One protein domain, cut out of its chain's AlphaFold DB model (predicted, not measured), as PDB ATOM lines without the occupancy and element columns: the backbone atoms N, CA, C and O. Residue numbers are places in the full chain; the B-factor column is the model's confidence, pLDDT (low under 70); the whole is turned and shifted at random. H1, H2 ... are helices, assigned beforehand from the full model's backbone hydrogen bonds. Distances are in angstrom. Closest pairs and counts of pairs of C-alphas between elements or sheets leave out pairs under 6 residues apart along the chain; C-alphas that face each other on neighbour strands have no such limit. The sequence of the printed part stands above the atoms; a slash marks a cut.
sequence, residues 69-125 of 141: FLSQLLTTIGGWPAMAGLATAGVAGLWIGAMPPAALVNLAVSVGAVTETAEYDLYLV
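Overview. This is residues 69 to 125 of the 141 residues of an uncharacterized protein of Pseudooceanicola sp (UniProt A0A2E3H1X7). What would one see first in this model? One long, slender helix, H2, makes the middle of the structure, with the short helix H1 turned crosswise at its first end and a loose hook of H3, a loop and the tiny H4 beyond its last end. No helix packs firmly on another; the parts are strung out along one length. How is it made up? The printed part has 57 residues with four named helices, in the order H1, H2, H3, H4, and no named strand; its class is all helix. How compact is it? It is extended, with a radius of gyration of the C-alphas of 17.3 A, and spans 48 by 23 by 17 A.

Along the chain. Where is the longest helix? H2 is residues 79 to 98, 28.8 A from first to last C-alpha, from C-alpha 79 at (27.429, -29.523, -21.453) to C-alpha 98 at (10.848, -17.061, -1.486). What comes before it? H1 is residues 69 to 77, 12.7 A long, with C-alpha 69 at (25.910, -21.995, -31.906). What follows it? H3 is residues 102 to 110, 12.2 A long. H4 is residues 118 to 121, 4.9 A long, and ends with C-alpha 121 at (7.173, -4.074, 4.645).

Arrangement. How does H1 stand to H2? They are close but not clearly touching, with 2 pairs of C-alphas within 8 A; the closest C-alphas, those of Leu 74 and Trp 80, are 7.4 A apart. Their lines are about perpendicular, at 78 degrees, and their centres are 18.0 A apart. Which helices stay apart? H2 is apart from H3 and from H4, H3 is apart from H4, and H1 is apart from H3 and from H4. What do the backbone N and O atoms show? In H1, H2 and H3 every O i to N i+4 pair is within hydrogen-bond range. H4, with 4 residues, is too short for such a pair; its one O i to N i+3 pair is within range.

Size, cuts and confidence. How far does it reach? The two C-alphas farthest apart, those of Phe 69 and Thr 117, are 48.3 A apart, and the outline is a rod. What stands free? Residues 84 to 95, which belong to H2, residues 97 to 103, and residues 119 to 125, of which 119 to 121 belong to H4. Are there cuts or long links? The printed part has no cut; the links from H1 to H2 and from H2 to H3 are tight, and the link from H3 to H4 is short. Where is confidence low? The mean pLDDT of the printed part is 77.7, and residues 114 to 125 are under 70.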
ATOM      1  N   PHE A  69      25.178 -22.933 -32.771       81.75
ATOM      2  CA  PHE A  69      25.910 -21.995 -31.906       81.75
ATOM      3  C   PHE A  69      25.616 -22.202 -30.407       81.75
ATOM      4  O   PHE A  69      26.528 -22.247 -29.585       81.75
ATOM      5  N   LEU A  70      24.346 -22.438 -30.062       77.06
ATOM      6  CA  LEU A  70      23.914 -22.682 -28.687       77.06
ATOM      7  C   LEU A  70      24.455 -24.003 -28.114       77.06
ATOM      8  O   LEU A  70      24.873 -24.053 -26.964       77.06
ATOM      9  N   SER A  71      24.516 -25.065 -28.922       76.31
ATOM     10  CA  SER A  71      25.117 -26.339 -28.512       76.31
ATOM     11  C   SER A  71      26.615 -26.185 -28.260       76.31
ATOM     12  O   SER A  71      27.136 -26.747 -27.298       76.31
ATOM     13  N   GLN A  72      27.305 -25.380 -29.067       78.81
ATOM     14  CA  GLN A  72      28.724 -25.103 -28.873       78.81
ATOM     15  C   GLN A  72      28.971 -24.307 -27.584       78.81
ATOM     16  O   GLN A  72      29.845 -24.686 -26.810       78.81
ATOM     17  N   LEU A  73      28.149 -23.290 -27.300       79.44
ATOM     18  CA  LEU A  73      28.201 -22.539 -26.041       79.44
ATOM     19  C   LEU A  73      27.955 -23.445 -24.824       79.44
ATOM     20  O   LEU A  73      28.733 -23.425 -23.873       79.44
ATOM     21  N   LEU A  74      26.926 -24.295 -24.885       79.56
ATOM     22  CA  LEU A  74      26.626 -25.267 -23.834       79.56
ATOM     23  C   LEU A  74      27.784 -26.242 -23.615       79.56
ATOM     24  O   LEU A  74      28.125 -26.530 -22.475       79.56
ATOM     25  N   THR A  75      28.426 -26.717 -24.685       78.12
ATOM     26  CA  THR A  75      29.581 -27.624 -24.579       78.12
ATOM     27  C   THR A  75      30.775 -26.935 -23.912       78.12
ATOM     28  O   THR A  75      31.450 -27.561 -23.100       78.12
ATOM     29  N   THR A  76      31.005 -25.646 -24.188       80.00
ATOM     30  CA  THR A  76      32.068 -24.849 -23.549       80.00
ATOM     31  C   THR A  76      31.832 -24.650 -22.050       80.00
ATOM     32  O   THR A  76      32.787 -24.645 -21.281       80.00
ATOM     33  N   ILE A  77      30.573 -24.522 -21.621       80.62
ATOM     34  CA  ILE A  77      30.204 -24.312 -20.208       80.62
ATOM     35  C   ILE A  77      30.236 -25.631 -19.398       80.62
ATOM     36  O   ILE A  77      30.245 -25.604 -18.172       80.62
ATOM     37  N   GLY A  78      30.316 -26.792 -20.059       80.44
ATOM     38  CA  GLY A  78      30.372 -28.115 -19.412       80.44
ATOM     39  C   GLY A  78      29.261 -29.079 -19.842       80.44
ATOM     40  O   GLY A  78      29.136 -30.178 -19.304       80.44
ATOM     41  N   GLY A  79      28.461 -28.699 -20.836       83.44
ATOM     42  CA  GLY A  79      27.429 -29.523 -21.453       83.44
ATOM     43  C   GLY A  79      26.169 -29.673 -20.601       83.44
ATOM     44  O   GLY A  79      25.820 -28.823 -19.784       83.44
ATOM     45  N   TRP A  80      25.468 -30.789 -20.803       83.62
ATOM     46  CA  TRP A  80      24.253 -31.134 -20.066       83.62
ATOM     47  C   TRP A  80      24.401 -31.151 -18.529       83.62
ATOM     48  O   TRP A  80      23.516 -30.606 -17.869       83.62
ATOM     49  N   PRO A  81      25.486 -31.687 -17.921       80.88
ATOM     50  CA  PRO A  81      25.611 -31.658 -16.463       80.88
ATOM     51  C   PRO A  81      25.756 -30.232 -15.908       80.88
ATOM     52  O   PRO A  81      25.197 -29.939 -14.854       80.88
ATOM     53  N   ALA A  82      26.411 -29.319 -16.634       84.44
ATOM     54  CA  ALA A  82      26.479 -27.912 -16.235       84.44
ATOM     55  C   ALA A  82      25.095 -27.239 -16.262       84.44
ATOM     56  O   ALA A  82      24.753 -26.493 -15.347       84.44
ATOM     57  N   MET A  83      24.257 -27.558 -17.256       85.06
ATOM     58  CA  MET A  83      22.877 -27.061 -17.318       85.06
ATOM     59  C   MET A  83      21.990 -27.619 -16.213       85.06
ATOM     60  O   MET A  83      21.190 -26.877 -15.649       85.06
ATOM     61  N   ALA A  84      22.138 -28.901 -15.881       87.69
ATOM     62  CA  ALA A  84      21.427 -29.500 -14.758       87.69
ATOM     63  C   ALA A  84      21.812 -28.815 -13.435       87.69
ATOM     64  O   ALA A  84      20.937 -28.494 -12.628       87.69
ATOM     65  N   GLY A  85      23.102 -28.517 -13.246       90.81
ATOM     66  CA  GLY A  85      23.592 -27.734 -12.113       90.81
ATOM     67  C   GLY A  85      23.013 -26.318 -12.081       90.81
ATOM     68  O   GLY A  85      22.497 -25.902 -11.051       90.81
ATOM     69  N   LEU A  86      23.021 -25.606 -13.213       89.94
ATOM     70  CA  LEU A  86      22.460 -24.255 -13.331       89.94
ATOM     71  C   LEU A  86      20.955 -24.225 -13.035       89.94
ATOM     72  O   LEU A  86      20.490 -23.361 -12.296       89.94
ATOM     73  N   ALA A  87      20.197 -25.179 -13.576       92.38
ATOM     74  CA  ALA A  87      18.766 -25.302 -13.317       92.38
ATOM     75  C   ALA A  87      18.497 -25.583 -11.834       92.38
ATOM     76  O   ALA A  87      17.663 -24.920 -11.222       92.38
ATOM     77  N   THR A  88      19.251 -26.507 -11.234       93.19
ATOM     78  CA  THR A  88      19.133 -26.831  -9.806       93.19
ATOM     79  C   THR A  88      19.494 -25.631  -8.933       93.19
ATOM     80  O   THR A  88      18.768 -25.322  -7.995       93.19
ATOM     81  N   ALA A  89      20.566 -24.907  -9.267       93.62
ATOM     82  CA  ALA A  89      20.962 -23.684  -8.576       93.62
ATOM     83  C   ALA A  89      19.898 -22.583  -8.707       93.62
ATOM     84  O   ALA A  89      19.626 -21.888  -7.733       93.62
ATOM     85  N   GLY A  90      19.253 -22.456  -9.870       95.06
ATOM     86  CA  GLY A  90      18.137 -21.533 -10.080       95.06
ATOM     87  C   GLY A  90      16.917 -21.878  -9.226       95.06
ATOM     88  O   GLY A  90      16.371 -21.004  -8.559       95.06
ATOM     89  N   VAL A  91      16.524 -23.156  -9.181       95.44
ATOM     90  CA  VAL A  91      15.424 -23.632  -8.323       95.44
ATOM     91  C   VAL A  91      15.756 -23.431  -6.844       95.44
ATOM     92  O   VAL A  91      14.917 -22.947  -6.089       95.44
ATOM     93  N   ALA A  92      16.985 -23.744  -6.430       92.12
ATOM     94  CA  ALA A  92      17.446 -23.525  -5.063       92.12
ATOM     95  C   ALA A  92      17.469 -22.031  -4.701       92.12
ATOM     96  O   ALA A  92      17.018 -21.655  -3.624       92.12
ATOM     97  N   GLY A  93      17.937 -21.173  -5.609       88.94
ATOM     98  CA  GLY A  93      17.921 -19.722  -5.434       88.94
ATOM     99  C   GLY A  93      16.503 -19.169  -5.307       88.94
ATOM    100  O   GLY A  93      16.246 -18.366  -4.414       88.94
ATOM    101  N   LEU A  94      15.566 -19.648  -6.133       92.12
ATOM    102  CA  LEU A  94      14.152 -19.277  -6.041       92.12
ATOM    103  C   LEU A  94      13.539 -19.720  -4.706       92.12
ATOM    104  O   LEU A  94      12.849 -18.936  -4.062       92.12
ATOM    105  N   TRP A  95      13.817 -20.952  -4.277       90.31
ATOM    106  CA  TRP A  95      13.355 -21.477  -2.993       90.31
ATOM    107  C   TRP A  95      13.866 -20.636  -1.818       90.31
ATOM    108  O   TRP A  95      13.082 -20.213  -0.974       90.31
ATOM    109  N   ILE A  96      15.172 -20.350  -1.792       85.25
ATOM    110  CA  ILE A  96      15.805 -19.538  -0.743       85.25
ATOM    111  C   ILE A  96      15.286 -18.096  -0.773       85.25
ATOM    112  O   ILE A  96      15.078 -17.512   0.282       85.25
ATOM    113  N   GLY A  97      15.064 -17.514  -1.952       82.75
ATOM    114  CA  GLY A  97      14.534 -16.155  -2.076       82.75
ATOM    115  C   GLY A  97      13.082 -16.033  -1.610       82.75
ATOM    116  O   GLY A  97      12.734 -15.057  -0.955       82.75
ATOM    117  N   ALA A  98      12.246 -17.030  -1.915       79.31
ATOM    118  CA  ALA A  98      10.848 -17.061  -1.486       79.31
ATOM    119  C   ALA A  98      10.697 -17.373   0.012       79.31
ATOM    120  O   ALA A  98       9.788 -16.865   0.662       79.31
ATOM    121  N   MET A  99      11.578 -18.214   0.557       80.88
ATOM    122  CA  MET A  99      11.582 -18.614   1.964       80.88
ATOM    123  C   MET A  99      12.978 -18.399   2.565       80.88
ATOM    124  O   MET A  99      13.718 -19.369   2.768       80.88
ATOM    125  N   PRO A 100      13.360 -17.138   2.839       77.19
ATOM    126  CA  PRO A 100      14.681 -16.826   3.359       77.19
ATOM    127  C   PRO A 100      14.869 -17.444   4.754       77.19
ATOM    128  O   PRO A 100      14.083 -17.181   5.666       77.19
ATOM    129  N   PRO A 101      15.916 -18.262   4.967       78.81
ATOM    130  CA  PRO A 101      16.258 -18.779   6.286       78.81
ATOM    131  C   PRO A 101      16.598 -17.643   7.256       78.81
ATOM    132  O   PRO A 101      17.287 -16.693   6.879       78.81
ATOM    133  N   ALA A 102      16.220 -17.781   8.532       79.62
ATOM    134  CA  ALA A 102      16.461 -16.763   9.566       79.62
ATOM    135  C   ALA A 102      17.936 -16.320   9.666       79.62
ATOM    136  O   ALA A 102      18.227 -15.154   9.911       79.62
ATOM    137  N   ALA A 103      18.882 -17.230   9.405       77.38
ATOM    138  CA  ALA A 103      20.308 -16.910   9.368       77.38
ATOM    139  C   ALA A 103      20.681 -15.895   8.267       77.38
ATOM    140  O   ALA A 103      21.525 -15.032   8.504       77.38
ATOM    141  N   LEU A 104      20.051 -15.967   7.086       78.88
ATOM    142  CA  LEU A 104      20.281 -15.009   5.998       78.88
ATOM    143  C   LEU A 104      19.629 -13.656   6.290       78.88
ATOM    144  O   LEU A 104      20.232 -12.630   5.993       78.88
ATOM    145  N   VAL A 105      18.448 -13.649   6.916       76.88
ATOM    146  CA  VAL A 105      17.774 -12.412   7.352       76.88
ATOM    147  C   VAL A 105      18.625 -11.678   8.389       76.88
ATOM    148  O   VAL A 105      18.927 -10.501   8.214       76.88
ATOM    149  N   ASN A 106      19.113 -12.388   9.408       82.12
ATOM    150  CA  ASN A 106      19.978 -11.811  10.442       82.12
ATOM    151  C   ASN A 106      21.289 -11.260   9.865       82.12
ATOM    152  O   ASN A 106      21.773 -10.219  10.305       82.12
ATOM    153  N   LEU A 107      21.864 -11.945   8.871       83.69
ATOM    154  CA  LEU A 107      23.059 -11.469   8.178       83.69
ATOM    155  C   LEU A 107      22.765 -10.225   7.329       83.69
ATOM    156  O   LEU A 107      23.553  -9.289   7.343       83.69
ATOM    157  N   ALA A 108      21.630 -10.178   6.630       81.56
ATOM    158  CA  ALA A 108      21.221  -9.009   5.854       81.56
ATOM    159  C   ALA A 108      20.987  -7.773   6.741       81.56
ATOM    160  O   ALA A 108      21.380  -6.670   6.362       81.56
ATOM    161  N   VAL A 109      20.421  -7.964   7.938       81.69
ATOM    162  CA  VAL A 109      20.293  -6.910   8.957       81.69
ATOM    163  C   VAL A 109      21.663  -6.473   9.474       81.69
ATOM    164  O   VAL A 109      21.938  -5.277   9.551       81.69
ATOM    165  N   SER A 110      22.566  -7.416   9.769       81.31
ATOM    166  CA  SER A 110      23.887  -7.090  10.325       81.31
ATOM    167  C   SER A 110      24.790  -6.330   9.353       81.31
ATOM    168  O   SER A 110      25.571  -5.482   9.786       81.31
ATOM    169  N   VAL A 111      24.669  -6.585   8.044       84.69
ATOM    170  CA  VAL A 111      25.386  -5.825   7.007       84.69
ATOM    171  C   VAL A 111      24.641  -4.565   6.551       84.69
ATOM    172  O   VAL A 111      25.112  -3.872   5.651       84.69
ATOM    173  N   GLY A 112      23.485  -4.260   7.150       80.19
ATOM    174  CA  GLY A 112      22.670  -3.091   6.816       80.19
ATOM    175  C   GLY A 112      22.007  -3.155   5.437       80.19
ATOM    176  O   GLY A 112      21.575  -2.127   4.924       80.19
ATOM    177  N   ALA A 113      21.931  -4.340   4.823       76.56
ATOM    178  CA  ALA A 113      21.242  -4.544   3.550       76.56
ATOM    179  C   ALA A 113      19.714  -4.475   3.705       76.56
ATOM    180  O   ALA A 113      19.012  -4.194   2.736       76.56
ATOM    181  N   VAL A 114      19.205  -4.732   4.914       69.19
ATOM    182  CA  VAL A 114      17.782  -4.667   5.266       69.19
ATOM    183  C   VAL A 114      17.648  -4.076   6.674       69.19
ATOM    184  O   VAL A 114      18.412  -4.424   7.568       69.19
ATOM    185  N   THR A 115      16.696  -3.171   6.887       65.56
ATOM    186  CA  THR A 115      16.395  -2.594   8.210       65.56
ATOM    187  C   THR A 115      15.486  -3.547   9.000       65.56
ATOM    188  O   THR A 115      14.627  -4.186   8.396       65.56
ATOM    189  N   GLU A 116      15.608  -3.631  10.334       57.84
ATOM    190  CA  GLU A 116      14.773  -4.525  11.180       57.84
ATOM    191  C   GLU A 116      13.252  -4.351  10.980       57.84
ATOM    192  O   GLU A 116      12.468  -5.248  11.268       57.84
ATOM    193  N   THR A 117      12.821  -3.224  10.412       54.97
ATOM    194  CA  THR A 117      11.433  -2.931  10.038       54.97
ATOM    195  C   THR A 117      10.868  -3.770   8.879       54.97
ATOM    196  O   THR A 117       9.680  -3.651   8.577       54.97
ATOM    197  N   ALA A 118      11.660  -4.631   8.232       53.09
ATOM    198  CA  ALA A 118      11.235  -5.406   7.061       53.09
ATOM    199  C   ALA A 118      10.157  -6.472   7.331       53.09
ATOM    200  O   ALA A 118       9.548  -6.967   6.383       53.09
ATOM    201  N   GLU A 119       9.875  -6.810   8.593       52.12
ATOM    202  CA  GLU A 119       8.852  -7.809   8.935       52.12
ATOM    203  C   GLU A 119       7.426  -7.362   8.544       52.12
ATOM    204  O   GLU A 119       6.572  -8.201   8.259       52.12
ATOM    205  N   TYR A 120       7.180  -6.048   8.440       46.62
ATOM    206  CA  TYR A 120       5.888  -5.491   8.006       46.62
ATOM    207  C   TYR A 120       5.889  -4.959   6.565       46.62
ATOM    208  O   TYR A 120       4.828  -4.890   5.946       46.62
ATOM    209  N   ASP A 121       7.056  -4.627   6.005       50.12
ATOM    210  CA  ASP A 121       7.173  -4.074   4.645       50.12
ATOM    211  C   ASP A 121       7.140  -5.158   3.551       50.12
ATOM    212  O   ASP A 121       6.790  -4.881   2.403       50.12
ATOM    213  N   LEU A 122       7.409  -6.425   3.899       52.19
ATOM    214  CA  LEU A 122       7.309  -7.562   2.972       52.19
ATOM    215  C   LEU A 122       5.865  -7.814   2.482       52.19
ATOM    216  O   LEU A 122       5.667  -8.414   1.430       52.19
ATOM    217  N   TYR A 123       4.859  -7.339   3.225       52.12
ATOM    218  CA  TYR A 123       3.441  -7.435   2.855       52.12
ATOM    219  C   TYR A 123       2.923  -6.221   2.066       52.12
ATOM    220  O   TYR A 123       1.776  -6.236   1.619       52.12
ATOM    221  N   LEU A 124       3.744  -5.179   1.892       57.97
ATOM    222  CA  LEU A 124       3.387  -3.951   1.169       57.97
ATOM    223  C   LEU A 124       4.009  -3.865  -0.230       57.97
ATOM    224  O   LEU A 124       3.643  -2.988  -1.014       57.97
ATOM    225  N   VAL A 125       4.913  -4.782  -0.576       59.88
ATOM    226  CA  VAL A 125       5.460  -4.890  -1.929       59.88
ATOM    227  C   VAL A 125       4.489  -5.705  -2.777       59.88
ATOM    228  O   VAL A 125       4.507  -6.932  -2.744       59.88
TER     229      VAL A 125